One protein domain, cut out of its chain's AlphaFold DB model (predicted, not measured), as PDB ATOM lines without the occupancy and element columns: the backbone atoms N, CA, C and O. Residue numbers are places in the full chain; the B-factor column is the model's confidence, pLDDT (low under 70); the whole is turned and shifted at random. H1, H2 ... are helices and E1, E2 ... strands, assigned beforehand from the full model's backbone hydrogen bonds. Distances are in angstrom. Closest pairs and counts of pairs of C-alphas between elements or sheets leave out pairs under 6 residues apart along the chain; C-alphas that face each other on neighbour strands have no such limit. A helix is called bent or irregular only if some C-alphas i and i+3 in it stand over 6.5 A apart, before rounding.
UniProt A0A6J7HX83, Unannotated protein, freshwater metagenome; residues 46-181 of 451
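This is residues 46 to 181 of the 451 residues of the protein "Unannotated protein" of freshwater metagenome (UniProt A0A6J7HX83). One long, twisted sheet of four strands forms a slab, with the long helix H1 over one face and loops, among them residues 96 to 110, covering part of the other. At one end of the slab the loop between E2 and E3 reaches out, and its residues 148 to 153 stick out free; the short helix H3 lies at the far end. The printed part has 136 residues, with three named helices and four named strands in the order H1 H2 E1 E2 E3 H3 E4. The sheet's order is E1 E2 E3 E4, antiparallel throughout; the class is mixed, helices and strands, though under half of the residues are in named elements. The whole is compact, with a radius of gyration of the C-alphas of 15.2 A, yet elongated in outline, with spans of 49 by 30 by 29 A.

H1, residues 46 to 63, is on the sheet of E1, residues 124 to 127, E2, residues 132 to 143, E3, residues 156 to 164, and E4, residues 176 to 181; these make two layers, a sheet with a helix on one face. The closest C-alphas of H1 and E3 are those of Ala 55 and Val 162, 6.0 A apart. The closest C-alphas of H1 and E4 are those of Ala 55 and Met 178, 6.3 A apart. H2, residues 85 to 88, is apart from H1 and only grazes the sheet, with its residues 85 to 86; the C-alphas of Pro 85 and Ala 163, the closest of H2 and E3, are 6.6 A apart. E1, E2 and E3 form a meander, each strand the antiparallel neighbour of the one before. E1 and E2 are a hairpin at 136 degrees, with N 126 and O 133 within hydrogen-bond range at 2.9 A. E2 and E3 are a hairpin at 164 degrees, with N 138 and O 161 at 2.9 A. The pairing is staggered: E2 pairs with E1 over residues 132 to 135 and with E3 over residues 135 to 143. E3 and E4 are antiparallel at 163 degrees, with N 162 and O 178 at 2.8 A. E1 and E4 are the edge strands, and the sheet is only just strongly twisted, its C-alphas lying up to 4.4 A off the best plane. H3, residues 168 to 173, is not on the sheet and is apart from H1 and H2. Every O i to N i+4 pair is within hydrogen-bond range in H1, H2 is too short for such a pair, and H3 has 0 of 2, with 1 of 3 O i to N i+3 pairs within range.

H1 begins at C-alpha 46, (-29.330, -48.007, -31.849), and measures 25.6 A from first to last C-alpha; H2 measures 5.9 A. E1 measures 10.4 A. E2, the longest strand, measures 34.8 A and begins at C-alpha 132, (-18.507, -44.982, -23.944). E3 measures 25.3 A. H3 measures 11.1 A and is only just irregular: C-alphas 170 and 173 are 7.0 A apart. E4 measures 17.5 A and ends at C-alpha 181, (-39.997, -36.099, -10.345).

The two C-alphas farthest apart are those of Arg 130 and Ala 149, 50.7 A. The printed part has no cut. The links H1 to H2, H2 to E1 and E2 to E3 are long, with 21, 35 and 12 residues. In the second of these, residues 96 to 97 pair antiparallel with residues 89 to 90 and with residues 108 to 109. The mean pLDDT of the printed part is 87.6; residues 144 to 155 and 169 to 172 are under 70.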
ATOM      1  N   GLU A  46     -29.973 -47.109 -32.813       88.12
ATOM      2  CA  GLU A  46     -29.330 -48.007 -31.849       88.12
ATOM      3  C   GLU A  46     -28.622 -47.238 -30.737       88.12
ATOM      4  O   GLU A  46     -28.774 -47.541 -29.553       88.12
ATOM      5  N   ARG A  47     -27.860 -46.206 -31.105       88.38
ATOM      6  CA  ARG A  47     -27.156 -45.372 -30.135       88.38
ATOM      7  C   ARG A  47     -28.118 -44.621 -29.219       88.38
ATOM      8  O   ARG A  47     -27.861 -44.536 -28.023       88.38
ATOM      9  N   THR A  48     -29.200 -44.074 -29.764       90.00
ATOM     10  CA  THR A  48     -30.209 -43.362 -28.969       90.00
ATOM     11  C   THR A  48     -30.877 -44.316 -27.983       90.00
ATOM     12  O   THR A  48     -31.010 -43.971 -26.814       90.00
ATOM     13  N   THR A  49     -31.196 -45.541 -28.411       92.50
ATOM     14  CA  THR A  49     -31.742 -46.597 -27.549       92.50
ATOM     15  C   THR A  49     -30.780 -46.967 -26.424       92.50
ATOM     16  O   THR A  49     -31.181 -46.976 -25.261       92.50
ATOM     17  N   VAL A  50     -29.496 -47.202 -26.724       94.81
ATOM     18  CA  VAL A  50     -28.482 -47.502 -25.695       94.81
ATOM     19  C   VAL A  50     -28.396 -46.371 -24.674       94.81
ATOM     20  O   VAL A  50     -28.446 -46.611 -23.469       94.81
ATOM     21  N   VAL A  51     -28.289 -45.130 -25.144       93.81
ATOM     22  CA  VAL A  51     -28.155 -43.959 -24.276       93.81
ATOM     23  C   VAL A  51     -29.410 -43.751 -23.418       93.81
ATOM     24  O   VAL A  51     -29.286 -43.489 -22.219       93.81
ATOM     25  N   ALA A  52     -30.601 -43.948 -23.986       94.12
ATOM     26  CA  ALA A  52     -31.861 -43.900 -23.252       94.12
ATOM     27  C   ALA A  52     -31.929 -44.976 -22.158       94.12
ATOM     28  O   ALA A  52     -32.285 -44.663 -21.027       94.12
ATOM     29  N   HIS A  53     -31.503 -46.215 -22.436       96.19
ATOM     30  CA  HIS A  53     -31.428 -47.272 -21.420       96.19
ATOM     31  C   HIS A  53     -30.409 -46.974 -20.312       96.19
ATOM     32  O   HIS A  53     -30.616 -47.378 -19.166       96.19
ATOM     33  N   ARG A  54     -29.318 -46.260 -20.614       97.12
ATOM     34  CA  ARG A  54     -28.362 -45.818 -19.588       97.12
ATOM     35  C   ARG A  54     -28.940 -44.716 -18.702       97.12
ATOM     36  O   ARG A  54     -28.775 -44.801 -17.488       97.12
ATOM     37  N   ALA A  55     -29.643 -43.740 -19.280       96.06
ATOM     38  CA  ALA A  55     -30.367 -42.717 -18.518       96.06
ATOM     39  C   ALA A  55     -31.453 -43.359 -17.635       96.06
ATOM     40  O   ALA A  55     -31.425 -43.199 -16.419       96.06
ATOM     41  N   GLN A  56     -32.308 -44.169 -18.268       96.38
ATOM     42  CA  GLN A  56     -32.938 -45.396 -17.774       96.38
ATOM     43  C   GLN A  56     -32.571 -45.859 -16.359       96.38
ATOM     44  O   GLN A  56     -33.125 -45.475 -15.327       96.38
ATOM     45  N   ALA A  57     -31.577 -46.743 -16.380       97.69
ATOM     46  CA  ALA A  57     -31.025 -47.423 -15.230       97.69
ATOM     47  C   ALA A  57     -30.462 -46.455 -14.186       97.69
ATOM     48  O   ALA A  57     -30.511 -46.763 -12.999       97.69
ATOM     49  N   GLU A  58     -29.934 -45.297 -14.595       97.62
ATOM     50  CA  GLU A  58     -29.415 -44.325 -13.637       97.62
ATOM     51  C   GLU A  58     -30.527 -43.622 -12.860       97.62
ATOM     52  O   GLU A  58     -30.392 -43.451 -11.649       97.62
ATOM     53  N   ILE A  59     -31.649 -43.294 -13.507       97.31
ATOM     54  CA  ILE A  59     -32.829 -42.799 -12.796       97.31
ATOM     55  C   ILE A  59     -33.334 -43.855 -11.813       97.31
ATOM     56  O   ILE A  59     -33.520 -43.528 -10.646       97.31
ATOM     57  N   GLU A  60     -33.491 -45.113 -12.228       95.81
ATOM     58  CA  GLU A  60     -33.963 -46.174 -11.322       95.81
ATOM     59  C   GLU A  60     -32.999 -46.425 -10.154       95.81
ATOM     60  O   GLU A  60     -33.431 -46.570  -9.011       95.81
ATOM     61  N   ARG A  61     -31.681 -46.372 -10.396       97.62
ATOM     62  CA  ARG A  61     -30.672 -46.454  -9.329       97.62
ATOM     63  C   ARG A  61     -30.853 -45.338  -8.302       97.62
ATOM     64  O   ARG A  61     -30.752 -45.595  -7.107       97.62
ATOM     65  N   VAL A  62     -31.083 -44.106  -8.760       97.19
ATOM     66  CA  VAL A  62     -31.267 -42.947  -7.876       97.19
ATOM     67  C   VAL A  62     -32.625 -42.993  -7.178       97.19
ATOM     68  O   VAL A  62     -32.689 -42.683  -5.997       97.19
ATOM     69  N   ARG A  63     -33.696 -43.431  -7.849       93.19
ATOM     70  CA  ARG A  63     -35.024 -43.619  -7.235       93.19
ATOM     71  C   ARG A  63     -35.038 -44.722  -6.181       93.19
ATOM     72  O   ARG A  63     -35.786 -44.620  -5.219       93.19
ATOM     73  N   GLY A  64     -34.204 -45.748  -6.348       89.38
ATOM     74  CA  GLY A  64     -33.987 -46.783  -5.339       89.38
ATOM     75  C   GLY A  64     -33.260 -46.280  -4.087       89.38
ATOM     76  O   GLY A  64     -33.207 -46.995  -3.086       89.38
ATOM     77  N   LEU A  65     -32.703 -45.061  -4.105       90.56
ATOM     78  CA  LEU A  65     -32.216 -44.409  -2.894       90.56
ATOM     79  C   LEU A  65     -33.434 -43.949  -2.084       90.56
ATOM     80  O   LEU A  65     -34.326 -43.298  -2.617       90.56
ATOM     81  N   GLY A  66     -33.464 -44.240  -0.780       86.88
ATOM     82  CA  GLY A  66     -34.476 -43.653   0.106       86.88
ATOM     83  C   GLY A  66     -34.467 -42.121   0.016       86.88
ATOM     84  O   GLY A  66     -33.445 -41.533  -0.339       86.88
ATOM     85  N   TRP A  67     -35.579 -41.459   0.356       88.56
ATOM     86  CA  TRP A  67     -35.771 -40.020   0.113       88.56
ATOM     87  C   TRP A  67     -34.603 -39.136   0.579       88.56
ATOM     88  O   TRP A  67     -34.151 -38.262  -0.157       88.56
ATOM     89  N   SER A  68     -34.036 -39.387   1.762       88.06
ATOM     90  CA  SER A  68     -32.867 -38.651   2.270       88.06
ATOM     91  C   SER A  68     -31.601 -38.832   1.420       88.06
ATOM     92  O   SER A  68     -30.789 -37.915   1.346       88.06
ATOM     93  N   GLY A  69     -31.458 -39.973   0.743       93.25
ATOM     94  CA  GLY A  69     -30.352 -40.291  -0.156       93.25
ATOM     95  C   GLY A  69     -30.485 -39.706  -1.564       93.25
ATOM     96  O   GLY A  69     -29.468 -39.579  -2.246       93.25
ATOM     97  N   ILE A  70     -31.690 -39.301  -1.994       96.38
ATOM     98  CA  ILE A  70     -31.932 -38.606  -3.275       96.38
ATOM     99  C   ILE A  70     -31.467 -37.148  -3.160       96.38
ATOM    100  O   ILE A  70     -32.256 -36.215  -3.216       96.38
ATOM    101  N   ALA A  71     -30.187 -36.930  -2.909       96.50
ATOM    102  CA  ALA A  71     -29.556 -35.624  -2.797       96.50
ATOM    103  C   ALA A  71     -28.097 -35.746  -3.237       96.50
ATOM    104  O   ALA A  71     -27.504 -36.826  -3.140       96.50
ATOM    105  N   MET A  72     -27.530 -34.636  -3.702       97.75
ATOM    106  CA  MET A  72     -26.117 -34.545  -4.043       97.75
ATOM    107  C   MET A  72     -25.269 -34.658  -2.771       97.75
ATOM    108  O   MET A  72     -25.581 -34.023  -1.761       97.75
ATOM    109  N   ASP A  73     -24.206 -35.458  -2.812       97.12
ATOM    110  CA  ASP A  73     -23.267 -35.635  -1.695       97.12
ATOM    111  C   ASP A  73     -22.322 -34.435  -1.502       97.12
ATOM    112  O   ASP A  73     -21.872 -34.161  -0.389       97.12
ATOM    113  N   ALA A  74     -22.077 -33.682  -2.570       96.56
ATOM    114  CA  ALA A  74     -21.358 -32.418  -2.591       96.56
ATOM    115  C   ALA A  74     -21.907 -31.506  -3.703       96.56
ATOM    116  O   ALA A  74     -22.711 -31.921  -4.538       96.56
ATOM    117  N   VAL A  75     -21.478 -30.242  -3.723       95.44
ATOM    118  CA  VAL A  75     -21.817 -29.315  -4.814       95.44
ATOM    119  C   VAL A  75     -21.027 -29.716  -6.072       95.44
ATOM    120  O   VAL A  75     -19.797 -29.726  -6.016       95.44
ATOM    121  N   PRO A  76     -21.682 -30.022  -7.208       95.69
ATOM    122  CA  PRO A  76     -20.991 -30.339  -8.456       95.69
ATOM    123  C   PRO A  76     -20.214 -29.143  -9.006       95.69
ATOM    124  O   PRO A  76     -20.680 -28.003  -8.957       95.69
ATOM    125  N   VAL A  77     -19.046 -29.410  -9.591       94.94
ATOM    126  CA  VAL A  77     -18.221 -28.375 -10.222       94.94
ATOM    127  C   VAL A  77     -18.812 -28.004 -11.580       94.94
ATOM    128  O   VAL A  77     -19.032 -28.857 -12.440       94.94
ATOM    129  N   ARG A  78     -19.052 -26.707 -11.787       94.88
ATOM    130  CA  ARG A  78     -19.504 -26.161 -13.069       94.88
ATOM    131  C   ARG A  78     -18.397 -26.243 -14.122       94.88
ATOM    132  O   ARG A  78     -17.261 -25.861 -13.854       94.88
ATOM    133  N   SER A  79     -18.753 -26.654 -15.337       94.62
ATOM    134  CA  SER A  79     -17.843 -26.647 -16.490       94.62
ATOM    135  C   SER A  79     -17.946 -25.342 -17.285       94.62
ATOM    136  O   SER A  79     -19.026 -24.762 -17.420       94.62
ATOM    137  N   THR A  80     -16.822 -24.872 -17.826       94.62
ATOM    138  CA  THR A  80     -16.778 -23.730 -18.758       94.62
ATOM    139  C   THR A  80     -17.002 -24.147 -20.212       94.62
ATOM    140  O   THR A  80     -17.202 -23.284 -21.063       94.62
ATOM    141  N   ASP A  81     -16.965 -25.447 -20.513       92.38
ATOM    142  CA  ASP A  81     -17.251 -25.969 -21.849       92.38
ATOM    143  C   ASP A  81     -18.767 -26.039 -22.080       92.38
ATOM    144  O   ASP A  81     -19.482 -26.776 -21.407       92.38
ATOM    145  N   ALA A  82     -19.273 -25.295 -23.066       89.44
ATOM    146  CA  ALA A  82     -20.698 -25.265 -23.405       89.44
ATOM    147  C   ALA A  82     -21.251 -26.617 -23.913       89.44
ATOM    148  O   ALA A  82     -22.475 -26.828 -23.896       89.44
ATOM    149  N   ALA A  83     -20.371 -27.514 -24.377       88.38
ATOM    150  CA  ALA A  83     -20.713 -28.876 -24.776       88.38
ATOM    151  C   ALA A  83     -20.831 -29.834 -23.578       88.38
ATOM    152  O   ALA A  83     -21.539 -30.840 -23.676       88.38
ATOM    153  N   ASP A  84     -20.199 -29.509 -22.448       92.19
ATOM    154  CA  ASP A  84     -20.291 -30.276 -21.209       92.19
ATOM    155  C   ASP A  84     -21.631 -29.982 -20.508       92.19
ATOM    156  O   ASP A  84     -21.957 -28.812 -20.253       92.19
ATOM    157  N   PRO A  85     -22.429 -31.009 -20.165       94.62
ATOM    158  CA  PRO A  85     -23.645 -30.839 -19.381       94.62
ATOM    159  C   PRO A  85     -23.450 -30.069 -18.058       94.62
ATOM    160  O   PRO A  85     -24.350 -29.357 -17.621       94.62
ATOM    161  N   ALA A  86     -22.274 -30.137 -17.430       95.12
ATOM    162  CA  ALA A  86     -21.971 -29.388 -16.210       95.12
ATOM    163  C   ALA A  86     -21.900 -27.862 -16.414       95.12
ATOM    164  O   ALA A  86     -21.876 -27.115 -15.436       95.12
ATOM    165  N   SER A  87     -21.915 -27.362 -17.654       93.62
ATOM    166  CA  SER A  87     -22.070 -25.924 -17.929       93.62
ATOM    167  C   SER A  87     -23.462 -25.375 -17.597       93.62
ATOM    168  O   SER A  87     -23.636 -24.154 -17.532       93.62
ATOM    169  N   TRP A  88     -24.451 -26.253 -17.374       93.75
ATOM    170  CA  TRP A  88     -25.844 -25.882 -17.065       93.75
ATOM    171  C   TRP A  88     -26.043 -25.479 -15.609       93.75
ATOM    172  O   TRP A  88     -27.091 -24.938 -15.254       93.75
ATOM    173  N   LEU A  89     -25.040 -25.755 -14.779       94.69
ATOM    174  CA  LEU A  89     -24.992 -25.332 -13.394       94.69
ATOM    175  C   LEU A  89     -24.809 -23.816 -13.323       94.69
ATOM    176  O   LEU A  89     -24.044 -23.233 -14.101       94.69
ATOM    177  N   THR A  90     -25.505 -23.169 -12.395       92.06
ATOM    178  CA  THR A  90     -25.350 -21.739 -12.124       92.06
ATOM    179  C   THR A  90     -24.375 -21.516 -10.965       92.06
ATOM    180  O   THR A  90     -24.288 -22.350 -10.066       92.06
ATOM    181  N   PRO A  91     -23.607 -20.410 -10.978       82.56
ATOM    182  CA  PRO A  91     -22.671 -20.080  -9.903       82.56
ATOM    183  C   PRO A  91     -23.348 -19.449  -8.671       82.56
ATOM    184  O   PRO A  91     -22.648 -19.053  -7.744       82.56
ATOM    185  N   ASP A  92     -24.675 -19.300  -8.681       82.81
ATOM    186  CA  ASP A  92     -25.427 -18.587  -7.647       82.81
ATOM    187  C   ASP A  92     -25.427 -19.348  -6.306       82.81
ATOM    188  O   ASP A  92     -25.137 -20.542  -6.251       82.81
ATOM    189  N   ALA A  93     -25.753 -18.655  -5.212       79.94
ATOM    190  CA  ALA A  93     -25.937 -19.253  -3.890       79.94
ATOM    191  C   ALA A  93     -27.425 -19.162  -3.491       79.94
ATOM    192  O   ALA A  93     -27.908 -18.050  -3.267       79.94
ATOM    193  N   PRO A  94     -28.163 -20.286  -3.383       82.19
ATOM    194  CA  PRO A  94     -27.704 -21.672  -3.523       82.19
ATOM    195  C   PRO A  94     -27.410 -22.073  -4.984       82.19
ATOM    196  O   PRO A  94     -28.037 -21.534  -5.898       82.19
ATOM    197  N   PRO A  95     -26.495 -23.039  -5.207       88.81
ATOM    198  CA  PRO A  95     -26.162 -23.503  -6.550       88.81
ATOM    199  C   PRO A  95     -27.390 -24.137  -7.199       88.81
ATOM    200  O   PRO A  95     -28.147 -24.856  -6.543       88.81
ATOM    201  N   GLY A  96     -27.592 -23.873  -8.487       93.38
ATOM    202  CA  GLY A  96     -28.771 -24.317  -9.222       93.38
ATOM    203  C   GLY A  96     -28.439 -24.990 -10.545       93.38
ATOM    204  O   GLY A  96     -27.310 -24.950 -11.032       93.38
ATOM    205  N   LEU A  97     -29.450 -25.612 -11.139       94.88
ATOM    206  CA  LEU A  97     -29.412 -26.185 -12.479       94.88
ATOM    207  C   LEU A  97     -30.434 -25.463 -13.356       94.88
ATOM    208  O   LEU A  97     -31.529 -25.126 -12.905       94.88
ATOM    209  N   ARG A  98     -30.103 -25.281 -14.634       91.88
ATOM    210  CA  ARG A  98     -31.062 -24.879 -15.670       91.88
ATOM    211  C   ARG A  98     -31.506 -26.117 -16.453       91.88
ATOM    212  O   ARG A  98     -30.808 -26.496 -17.397       91.88
ATOM    213  N   PRO A  99     -32.612 -26.782 -16.069       77.88
ATOM    214  CA  PRO A  99     -33.054 -28.003 -16.744       77.88
ATOM    215  C   PRO A  99     -33.548 -27.724 -18.169       77.88
ATOM    216  O   PRO A  99     -33.303 -28.527 -19.068       77.88
ATOM    217  N   ASP A 100     -34.195 -26.574 -18.397       79.75
ATOM    218  CA  ASP A 100     -34.612 -26.138 -19.729       79.75
ATOM    219  C   ASP A 100     -33.610 -25.138 -20.318       79.75
ATOM    220  O   ASP A 100     -33.492 -23.989 -19.886       79.75
ATOM    221  N   ARG A 101     -32.900 -25.564 -21.367       75.69
ATOM    222  CA  ARG A 101     -31.935 -24.711 -22.081       75.69
ATOM    223  C   ARG A 101     -32.613 -23.627 -22.928       75.69
ATOM    224  O   ARG A 101     -31.935 -22.690 -23.342       75.69
ATOM    225  N   ARG A 102     -33.915 -23.749 -23.210       78.38
ATOM    226  CA  ARG A 102     -34.704 -22.757 -23.961       78.38
ATOM    227  C   ARG A 102     -35.286 -21.668 -23.058       78.38
ATOM    228  O   ARG A 102     -35.578 -20.587 -23.558       78.38
ATOM    229  N   ALA A 103     -35.391 -21.924 -21.753       75.88
ATOM    230  CA  ALA A 103     -35.879 -20.984 -20.744       75.88
ATOM    231  C   ALA A 103     -34.787 -20.689 -19.691       75.88
ATOM    232  O   ALA A 103     -34.880 -21.130 -18.545       75.88
ATOM    233  N   PRO A 104     -33.731 -19.930 -20.048       72.19
ATOM    234  CA  PRO A 104     -32.542 -19.759 -19.207       72.19
ATOM    235  C   PRO A 104     -32.792 -19.011 -17.886       72.19
ATOM    236  O   PRO A 104     -31.909 -18.998 -17.028       72.19
ATOM    237  N   SER A 105     -33.957 -18.380 -17.724       76.50
ATOM    238  CA  SER A 105     -34.370 -17.704 -16.491       76.50
ATOM    239  C   SER A 105     -34.810 -18.664 -15.385       76.50
ATOM    240  O   SER A 105     -34.821 -18.271 -14.223       76.50
ATOM    241  N   THR A 106     -35.169 -19.907 -15.717       83.25
ATOM    242  CA  THR A 106     -35.652 -20.878 -14.732       83.25
ATOM    243  C   THR A 106     -34.471 -21.644 -14.150       83.25
ATOM    244  O   THR A 106     -33.900 -22.527 -14.792       83.25
ATOM    245  N   VAL A 107     -34.083 -21.276 -12.931       90.31
ATOM    246  CA  VAL A 107     -33.031 -21.949 -12.163       90.31
ATOM    247  C   VAL A 107     -33.695 -22.750 -11.053       90.31
ATOM    248  O   VAL A 107     -34.368 -22.182 -10.198       90.31
ATOM    249  N   GLU A 108     -33.508 -24.067 -11.068       92.31
ATOM    250  CA  GLU A 108     -33.951 -24.939  -9.982       92.31
ATOM    251  C   GLU A 108     -32.790 -25.124  -8.986       92.31
ATOM    252  O   GLU A 108     -31.691 -25.505  -9.405       92.31
ATOM    253  N   PRO A 109     -32.978 -24.867  -7.679       93.62
ATOM    254  CA  PRO A 109     -31.906 -25.017  -6.701       93.62
ATOM    255  C   PRO A 109     -31.528 -26.492  -6.524       93.62
ATOM    256  O   PRO A 109     -32.393 -27.372  -6.479       93.62
ATOM    257  N   LEU A 110     -30.229 -26.776  -6.410       95.31
ATOM    258  CA  LEU A 110     -29.726 -28.122  -6.150       95.31
ATOM    259  C   LEU A 110     -30.065 -28.564  -4.726       95.31
ATOM    260  O   LEU A 110     -29.970 -27.798  -3.766       95.31
ATOM    261  N   VAL A 111     -30.383 -29.845  -4.578       94.38
ATOM    262  CA  VAL A 111     -30.529 -30.493  -3.276       94.38
ATOM    263  C   VAL A 111     -29.183 -31.093  -2.897       94.38
ATOM    264  O   VAL A 111     -28.842 -32.184  -3.347       94.38
ATOM    265  N   VAL A 112     -28.416 -30.377  -2.078       95.06
ATOM    266  CA  VAL A 112     -27.102 -30.817  -1.588       95.06
ATOM    267  C   VAL A 112     -27.213 -31.167  -0.110       95.06
ATOM    268  O   VAL A 112     -27.675 -30.352   0.688       95.06
ATOM    269  N   ALA A 113     -26.805 -32.379   0.255       94.19
ATOM    270  CA  ALA A 113     -26.886 -32.883   1.621       94.19
ATOM    271  C   ALA A 113     -25.597 -33.644   1.980       94.19
ATOM    272  O   ALA A 113     -25.561 -34.876   1.898       94.19
ATOM    273  N   PRO A 114     -24.519 -32.936   2.369       93.62
ATOM    274  CA  PRO A 114     -23.246 -33.572   2.685       93.62
ATOM    275  C   PRO A 114     -23.398 -34.632   3.783       93.62
ATOM    276  O   PRO A 114     -23.983 -34.378   4.835       93.62
ATOM    277  N   GLY A 115     -22.895 -35.839   3.522       91.19
ATOM    278  CA  GLY A 115     -22.940 -36.978   4.448       91.19
ATOM    279  C   GLY A 115     -24.204 -37.849   4.383       91.19
ATOM    280  O   GLY A 115     -24.141 -39.013   4.778       91.19
ATOM    281  N   THR A 116     -25.326 -37.347   3.854       92.19
ATOM    282  CA  THR A 116     -26.578 -38.126   3.713       92.19
ATOM    283  C   THR A 116     -26.997 -38.341   2.262       92.19
ATOM    284  O   THR A 116     -27.540 -39.402   1.946       92.19
ATOM    285  N   GLY A 117     -26.691 -37.390   1.376       95.31
ATOM    286  CA  GLY A 117     -26.845 -37.520  -0.066       95.31
ATOM    287  C   GLY A 117     -26.000 -38.664  -0.619       95.31
ATOM    288  O   GLY A 117     -24.889 -38.928  -0.156       95.31
ATOM    289  N   ARG A 118     -26.559 -39.392  -1.588       97.44
ATOM    290  CA  ARG A 118     -25.930 -40.568  -2.213       97.44
ATOM    291  C   ARG A 118     -25.791 -40.428  -3.729       97.44
ATOM    292  O   ARG A 118     -25.407 -41.385  -4.406       97.44
ATOM    293  N   VAL A 119     -26.114 -39.258  -4.277       97.62
ATOM    294  CA  VAL A 119     -25.847 -38.923  -5.675       97.62
ATOM    295  C   VAL A 119     -24.501 -38.214  -5.740       97.62
ATOM    296  O   VAL A 119     -24.349 -37.138  -5.170       97.62
ATOM    297  N   ALA A 120     -23.534 -38.834  -6.414       96.88
ATOM    298  CA  ALA A 120     -22.185 -38.297  -6.530       96.88
ATOM    299  C   ALA A 120     -22.174 -36.981  -7.318       96.88
ATOM    300  O   ALA A 120     -22.797 -36.878  -8.377       96.88
ATOM    301  N   ALA A 121     -21.428 -35.997  -6.821       95.38
ATOM    302  CA  ALA A 121     -21.214 -34.722  -7.500       95.38
ATOM    303  C   ALA A 121     -20.406 -34.849  -8.806       95.38
ATOM    304  O   ALA A 121     -20.546 -34.018  -9.707       95.38
ATOM    305  N   GLU A 122     -19.567 -35.882  -8.919       96.06
ATOM    306  CA  GLU A 122     -18.731 -36.123 -10.095       96.06
ATOM    307  C   GLU A 122     -19.421 -37.013 -11.148       96.06
ATOM    308  O   GLU A 122     -20.090 -37.991 -10.795       96.06
ATOM    309  N   PRO A 123     -19.228 -36.744 -12.457       96.81
ATOM    310  CA  PRO A 123     -19.808 -37.567 -13.515       96.81
ATOM    311  C   PRO A 123     -19.224 -38.982 -13.544       96.81
ATOM    312  O   PRO A 123     -18.003 -39.167 -13.602       96.81
ATOM    313  N   ARG A 124     -20.091 -39.993 -13.627       97.38
ATOM    314  CA  ARG A 124     -19.680 -41.402 -13.701       97.38
ATOM    315  C   ARG A 124     -19.417 -41.823 -15.144       97.38
ATOM    316  O   ARG A 124     -20.246 -41.591 -16.019       97.38
ATOM    317  N   SER A 125     -18.299 -42.491 -15.410       97.12
ATOM    318  CA  SER A 125     -18.036 -43.087 -16.726       97.12
ATOM    319  C   SER A 125     -18.940 -44.293 -16.995       97.12
ATOM    320  O   SER A 125     -19.285 -45.038 -16.074       97.12
ATOM    321  N   TRP A 126     -19.281 -44.534 -18.257       96.62
ATOM    322  CA  TRP A 126     -19.990 -45.740 -18.681       96.62
ATOM    323  C   TRP A 126     -19.424 -46.288 -19.991       96.62
ATOM    324  O   TRP A 126     -18.845 -45.557 -20.792       96.62
ATOM    325  N   THR A 127     -19.619 -47.587 -20.211       96.31
ATOM    326  CA  THR A 127     -19.364 -48.249 -21.491       96.31
ATOM    327  C   THR A 127     -20.296 -49.449 -21.665       96.31
ATOM    328  O   THR A 127     -20.729 -50.056 -20.684       96.31
ATOM    329  N   ASP A 128     -20.648 -49.775 -22.908       93.62
ATOM    330  CA  ASP A 128     -21.303 -51.035 -23.287       93.62
ATOM    331  C   ASP A 128     -20.388 -51.943 -24.138       93.62
ATOM    332  O   ASP A 128     -20.856 -52.901 -24.745       93.62
ATOM    333  N   GLY A 129     -19.088 -51.624 -24.199       94.44
ATOM    334  CA  GLY A 129     -18.091 -52.275 -25.053       94.44
ATOM    335  C   GLY A 129     -17.966 -51.667 -26.456       94.44
ATOM    336  O   GLY A 129     -16.899 -51.759 -27.057       94.44
ATOM    337  N   ARG A 130     -19.007 -50.999 -26.966       92.88
ATOM    338  CA  ARG A 130     -19.015 -50.341 -28.287       92.88
ATOM    339  C   ARG A 130     -19.028 -48.818 -28.179       92.88
ATOM    340  O   ARG A 130     -18.368 -48.124 -28.946       92.88
ATOM    341  N   LEU A 131     -19.806 -48.304 -27.241       94.06
ATOM    342  CA  LEU A 131     -19.968 -46.903 -26.900       94.06
ATOM    343  C   LEU A 131     -19.430 -46.673 -25.487       94.06
ATOM    344  O   LEU A 131     -19.434 -47.561 -24.629       94.06
ATOM    345  N   SER A 132     -18.952 -45.460 -25.250       95.88
ATOM    346  CA  SER A 132     -18.507 -44.982 -23.944       95.88
ATOM    347  C   SER A 132     -18.880 -43.517 -23.779       95.88
ATOM    348  O   SER A 132     -19.214 -42.850 -24.761       95.88
ATOM    349  N   GLY A 133     -18.896 -43.038 -22.540       96.12
ATOM    350  CA  GLY A 133     -19.161 -41.641 -22.231       96.12
ATOM    351  C   GLY A 133     -19.310 -41.394 -20.738       96.12
ATOM    352  O   GLY A 133     -18.837 -42.179 -19.908       96.12
ATOM    353  N   ARG A 134     -20.003 -40.308 -20.381       97.44
ATOM    354  CA  ARG A 134     -20.222 -39.900 -18.985       97.44
ATOM    355  C   ARG A 134     -21.708 -39.743 -18.667       97.44
ATOM    356  O   ARG A 134     -22.511 -39.363 -19.517       97.44
ATOM    357  N   LEU A 135     -22.062 -40.065 -17.429       97.62
ATOM    358  CA  LEU A 135     -23.368 -39.865 -16.815       97.62
ATOM    359  C   LEU A 135     -23.241 -38.712 -15.828       97.62
ATOM    360  O   LEU A 135     -22.529 -38.825 -14.831       97.62
ATOM    361  N   HIS A 136     -23.928 -37.616 -16.111       97.88
ATOM    362  CA  HIS A 136     -24.089 -36.505 -15.187       97.88
ATOM    363  C   HIS A 136     -25.453 -36.648 -14.527       97.88
ATOM    364  O   HIS A 136     -26.456 -36.818 -15.221       97.88
ATOM    365  N   THR A 137     -25.499 -36.593 -13.203       98.06
ATOM    366  CA  THR A 137     -26.742 -36.724 -12.448       98.06
ATOM    367  C   THR A 137     -26.847 -35.578 -11.469       98.06
ATOM    368  O   THR A 137     -25.912 -35.309 -10.723       98.06
ATOM    369  N   TRP A 138     -27.995 -34.916 -11.470       97.75
ATOM    370  CA  TRP A 138     -28.291 -33.827 -10.555       97.75
ATOM    371  C   TRP A 138     -29.636 -34.041  -9.900       97.75
ATOM    372  O   TRP A 138     -30.566 -34.557 -10.524       97.75
ATOM    373  N   VAL A 139     -29.733 -33.599  -8.653       96.94
ATOM    374  CA  VAL A 139     -30.997 -33.514  -7.938       96.94
ATOM    375  C   VAL A 139     -31.301 -32.055  -7.662       96.94
ATOM    376  O   VAL A 139     -30.533 -31.375  -6.982       96.94
ATOM    377  N   THR A 140     -32.430 -31.591  -8.176       95.38
ATOM    378  CA  THR A 140     -32.958 -30.253  -7.929       95.38
ATOM    379  C   THR A 140     -34.281 -30.309  -7.190       95.38
ATOM    380  O   THR A 140     -34.954 -31.337  -7.129       95.38
ATOM    381  N   ARG A 141     -34.632 -29.184  -6.586       91.25
ATOM    382  CA  ARG A 141     -35.877 -28.960  -5.865       91.25
ATOM    383  C   ARG A 141     -36.858 -28.245  -6.788       91.25
ATOM    384  O   ARG A 141     -36.502 -27.240  -7.401       91.25
ATOM    385  N   VAL A 142     -38.069 -28.778  -6.891       88.00
ATOM    386  CA  VAL A 142     -39.131 -28.256  -7.758       88.00
ATOM    387  C   VAL A 142     -40.385 -28.041  -6.919       88.00
ATOM    388  O   VAL A 142     -40.759 -28.959  -6.190       88.00
ATOM    389  N   PRO A 143     -41.058 -26.884  -7.024       77.06
ATOM    390  CA  PRO A 143     -42.363 -26.700  -6.404       77.06
ATOM    391  C   PRO A 143     -43.345 -27.749  -6.939       77.06
ATOM    392  O   PRO A 143     -43.541 -27.850  -8.153       77.06
ATOM    393  N   ASP A 144     -43.966 -28.532  -6.062       66.69
ATOM    394  CA  ASP A 144     -45.069 -29.414  -6.427       66.69
ATOM    395  C   ASP A 144     -46.359 -28.591  -6.459       66.69
ATOM    396  O   ASP A 144     -47.032 -28.400  -5.448       66.69
ATOM    397  N   GLY A 145     -46.703 -28.080  -7.644       55.59
ATOM    398  CA  GLY A 145     -47.950 -27.335  -7.852       55.59
ATOM    399  C   GLY A 145     -49.219 -28.170  -7.643       55.59
ATOM    400  O   GLY A 145     -50.311 -27.609  -7.613       55.59
ATOM    401  N   SER A 146     -49.086 -29.493  -7.505       50.75
ATOM    402  CA  SER A 146     -50.183 -30.415  -7.193       50.75
ATOM    403  C   SER A 146     -50.472 -30.478  -5.694       50.75
ATOM    404  O   SER A 146     -51.559 -30.900  -5.300       50.75
ATOM    405  N   CYS A 147     -49.524 -30.060  -4.849       49.09
ATOM    406  CA  CYS A 147     -49.783 -29.946  -3.428       49.09
ATOM    407  C   CYS A 147     -50.487 -28.618  -3.134       49.09
ATOM    408  O   CYS A 147     -49.964 -27.543  -3.421       49.09
ATOM    409  N   GLY A 148     -51.691 -28.689  -2.560       50.28
ATOM    410  CA  GLY A 148     -52.445 -27.511  -2.128       50.28
ATOM    411  C   GLY A 148     -51.742 -26.707  -1.024       50.28
ATOM    412  O   GLY A 148     -50.629 -27.023  -0.596       50.28
ATOM    413  N   ALA A 149     -52.423 -25.668  -0.528       44.44
ATOM    414  CA  ALA A 149     -51.976 -24.838   0.592       44.44
ATOM    415  C   ALA A 149     -51.887 -25.682   1.875       44.44
ATOM    416  O   ALA A 149     -52.821 -25.767   2.663       44.44
ATOM    417  N   GLY A 150     -50.770 -26.380   2.024       44.47
ATOM    418  CA  GLY A 150     -50.613 -27.396   3.040       44.47
ATOM    419  C   GLY A 150     -49.190 -27.914   3.111       44.47
ATOM    420  O   GLY A 150     -48.643 -27.923   4.188       44.47
ATOM    421  N   CYS A 151     -48.535 -28.378   2.052       48.34
ATOM    422  CA  CYS A 151     -47.320 -29.188   2.252       48.34
ATOM    423  C   CYS A 151     -46.256 -28.593   3.220       48.34
ATOM    424  O   CYS A 151     -45.772 -27.474   3.000       48.34
ATOM    425  N   PRO A 152     -45.852 -29.333   4.274       41.69
ATOM    426  CA  PRO A 152     -44.865 -28.859   5.231       41.69
ATOM    427  C   PRO A 152     -43.530 -28.641   4.510       41.69
ATOM    428  O   PRO A 152     -42.977 -29.554   3.902       41.69
ATOM    429  N   GLY A 153     -43.026 -27.407   4.548       51.34
ATOM    430  CA  GLY A 153     -41.774 -27.026   3.886       51.34
ATOM    431  C   GLY A 153     -41.885 -26.686   2.396       51.34
ATOM    432  O   GLY A 153     -40.863 -26.701   1.719       51.34
ATOM    433  N   GLY A 154     -43.080 -26.363   1.889       52.53
ATOM    434  CA  GLY A 154     -43.254 -25.856   0.521       52.53
ATOM    435  C   GLY A 154     -43.538 -26.917  -0.540       52.53
ATOM    436  O   GLY A 154     -43.494 -26.586  -1.718       52.53
ATOM    437  N   GLY A 155     -43.841 -28.163  -0.147       54.03
ATOM    438  CA  GLY A 155     -44.306 -29.202  -1.076       54.03
ATOM    439  C   GLY A 155     -43.368 -29.388  -2.246       54.03
ATOM    440  O   GLY A 155     -43.766 -29.196  -3.381       54.03
ATOM    441  N   GLU A 156     -42.098 -29.661  -1.988       70.81
ATOM    442  CA  GLU A 156     -41.117 -29.660  -3.062       70.81
ATOM    443  C   GLU A 156     -40.768 -31.089  -3.465       70.81
ATOM    444  O   GLU A 156     -40.167 -31.854  -2.703       70.81
ATOM    445  N   ALA A 157     -41.134 -31.442  -4.693       85.38
ATOM    446  CA  ALA A 157     -40.651 -32.646  -5.337       85.38
ATOM    447  C   ALA A 157     -39.149 -32.507  -5.629       85.38
ATOM    448  O   ALA A 157     -38.619 -31.415  -5.864       85.38
ATOM    449  N   ARG A 158     -38.442 -33.635  -5.652       91.56
ATOM    450  CA  ARG A 158     -37.063 -33.695  -6.133       91.56
ATOM    451  C   ARG A 158     -37.072 -34.123  -7.585       91.56
ATOM    452  O   ARG A 158     -37.564 -35.202  -7.912       91.56
ATOM    453  N   ARG A 159     -36.508 -33.302  -8.465       93.69
ATOM    454  CA  ARG A 159     -36.261 -33.691  -9.852       93.69
ATOM    455  C   ARG A 159     -34.897 -34.347  -9.944       93.69
ATOM    456  O   ARG A 159     -33.883 -33.737  -9.618       93.69
ATOM    457  N   ILE A 160     -34.873 -35.577 -10.434       96.88
ATOM    458  CA  ILE A 160     -33.640 -36.251 -10.834       96.88
ATOM    459  C   ILE A 160     -33.439 -35.939 -12.311       96.88
ATOM    460  O   ILE A 160     -34.288 -36.296 -13.126       96.88
ATOM    461  N   THR A 161     -32.334 -35.287 -12.659       97.19
ATOM    462  CA  THR A 161     -31.953 -34.999 -14.049       97.19
ATOM    463  C   THR A 161     -30.690 -35.774 -14.389       97.19
ATOM    464  O   THR A 161     -29.663 -35.597 -13.737       97.19
ATOM    465  N   VAL A 162     -30.756 -36.621 -15.417       97.38
ATOM    466  CA  VAL A 162     -29.620 -37.394 -15.930       97.38
ATOM    467  C   VAL A 162     -29.289 -36.923 -17.340       97.38
ATOM    468  O   VAL A 162     -30.127 -37.008 -18.237       97.38
ATOM    469  N   ALA A 163     -28.058 -36.459 -17.543       96.69
ATOM    470  CA  ALA A 163     -27.510 -36.143 -18.856       96.69
ATOM    471  C   ALA A 163     -26.416 -37.148 -19.228       96.69
ATOM    472  O   ALA A 163     -25.438 -37.328 -18.502       96.69
ATOM    473  N   VAL A 164     -26.582 -37.804 -20.372       96.75
ATOM    474  CA  VAL A 164     -25.676 -38.841 -20.865       96.75
ATOM    475  C   VAL A 164     -24.912 -38.315 -22.071       96.75
ATOM    476  O   VAL A 164     -25.506 -37.965 -23.096       96.75
ATOM    477  N   THR A 165     -23.588 -38.275 -21.961       95.62
ATOM    478  CA  THR A 165     -22.684 -37.983 -23.076       95.62
ATOM    479  C   THR A 165     -22.176 -39.282 -23.696       95.62
ATOM    480  O   THR A 165     -22.220 -40.346 -23.076       95.62
ATOM    481  N   VAL A 166     -21.714 -39.194 -24.943       94.88
ATOM    482  CA  VAL A 166     -21.055 -40.292 -25.657       94.88
ATOM    483  C   VAL A 166     -19.782 -39.730 -26.269       94.88
ATOM    484  O   VAL A 166     -19.841 -38.691 -26.931       94.88
ATOM    485  N   ASP A 167     -18.672 -40.427 -26.089       92.50
ATOM    486  CA  ASP A 167     -17.361 -40.011 -26.565       92.50
ATOM    487  C   ASP A 167     -17.205 -40.204 -28.092       92.50
ATOM    488  O   ASP A 167     -17.948 -40.942 -28.750       92.50
ATOM    489  N   GLY A 168     -16.221 -39.519 -28.683       85.94
ATOM    490  CA  GLY A 168     -15.850 -39.642 -30.100       85.94
ATOM    491  C   GLY A 168     -16.705 -38.823 -31.079       85.94
ATOM    492  O   GLY A 168     -17.423 -37.900 -30.702       85.94
ATOM    493  N   GLY A 169     -16.642 -39.150 -32.381       67.06
ATOM    494  CA  GLY A 169     -17.361 -38.421 -33.453       67.06
ATOM    495  C   GLY A 169     -18.888 -38.391 -33.282       67.06
ATOM    496  O   GLY A 169     -19.587 -37.543 -33.839       67.06
ATOM    497  N   ALA A 170     -19.385 -39.284 -32.435       62.03
ATOM    498  CA  ALA A 170     -20.750 -39.374 -31.971       62.03
ATOM    499  C   ALA A 170     -21.175 -38.145 -31.117       62.03
ATOM    500  O   ALA A 170     -22.351 -37.763 -31.140       62.03
ATOM    501  N   ALA A 171     -20.258 -37.477 -30.412       64.62
ATOM    502  CA  ALA A 171     -20.538 -36.383 -29.470       64.62
ATOM    503  C   ALA A 171     -21.242 -35.150 -30.082       64.62
ATOM    504  O   ALA A 171     -21.853 -34.359 -29.364       64.62
ATOM    505  N   ARG A 172     -21.234 -34.993 -31.415       62.34
ATOM    506  CA  ARG A 172     -21.755 -33.798 -32.115       62.34
ATOM    507  C   ARG A 172     -23.256 -33.526 -31.945       62.34
ATOM    508  O   ARG A 172     -23.699 -32.438 -32.291       62.34
ATOM    509  N   ARG A 173     -24.050 -34.479 -31.445       74.06
ATOM    510  CA  ARG A 173     -25.500 -34.296 -31.214       74.06
ATOM    511  C   ARG A 173     -25.857 -33.779 -29.816       74.06
ATOM    512  O   ARG A 173     -27.038 -33.634 -29.518       74.06
ATOM    513  N   GLY A 174     -24.857 -33.458 -28.995       85.56
ATOM    514  CA  GLY A 174     -25.073 -33.052 -27.611       85.56
ATOM    515  C   GLY A 174     -25.507 -34.221 -26.717       85.56
ATOM    516  O   GLY A 174     -25.631 -35.359 -27.182       85.56
ATOM    517  N   PRO A 175     -25.689 -33.961 -25.416       92.12
ATOM    518  CA  PRO A 175     -26.097 -34.976 -24.454       92.12
ATOM    519  C   PRO A 175     -27.569 -35.360 -24.620       92.12
ATOM    520  O   PRO A 175     -28.418 -34.523 -24.928       92.12
ATOM    521  N   PHE A 176     -27.879 -36.623 -24.340       93.75
ATOM    522  CA  PHE A 176     -29.255 -37.064 -24.124       93.75
ATOM    523  C   PHE A 176     -29.658 -36.736 -22.688       93.75
ATOM    524  O   PHE A 176     -28.899 -37.034 -21.767       93.75
ATOM    525  N   VAL A 177     -30.834 -36.143 -22.487       93.94
ATOM    526  CA  VAL A 177     -31.302 -35.715 -21.163       93.94
ATOM    527  C   VAL A 177     -32.616 -36.398 -20.839       93.94
ATOM    528  O   VAL A 177     -33.537 -36.397 -21.652       93.94
ATOM    529  N   MET A 178     -32.706 -36.939 -19.632       95.19
ATOM    530  CA  MET A 178     -33.928 -37.499 -19.075       95.19
ATOM    531  C   MET A 178     -34.116 -36.956 -17.666       95.19
ATOM    532  O   MET A 178     -33.143 -36.794 -16.929       95.19
ATOM    533  N   SER A 179     -35.357 -36.672 -17.282       94.81
ATOM    534  CA  SER A 179     -35.656 -36.277 -15.911       94.81
ATOM    535  C   SER A 179     -36.933 -36.926 -15.407       94.81
ATOM    536  O   SER A 179     -37.809 -37.281 -16.192       94.81
ATOM    537  N   THR A 180     -37.028 -37.079 -14.093       93.81
ATOM    538  CA  THR A 180     -38.239 -37.533 -13.411       93.81
ATOM    539  C   THR A 180     -38.421 -36.760 -12.114       93.81
ATOM    540  O   THR A 180     -37.445 -36.253 -11.556       93.81
ATOM    541  N   LEU A 181     -39.662 -36.665 -11.645       90.62
ATOM    542  CA  LEU A 181     -39.997 -36.099 -10.345       90.62
ATOM    543  C   LEU A 181     -40.219 -37.237  -9.356       90.62
ATOM    544  O   LEU A 181     -40.911 -38.211  -9.648       90.62
TER     545      LEU A 181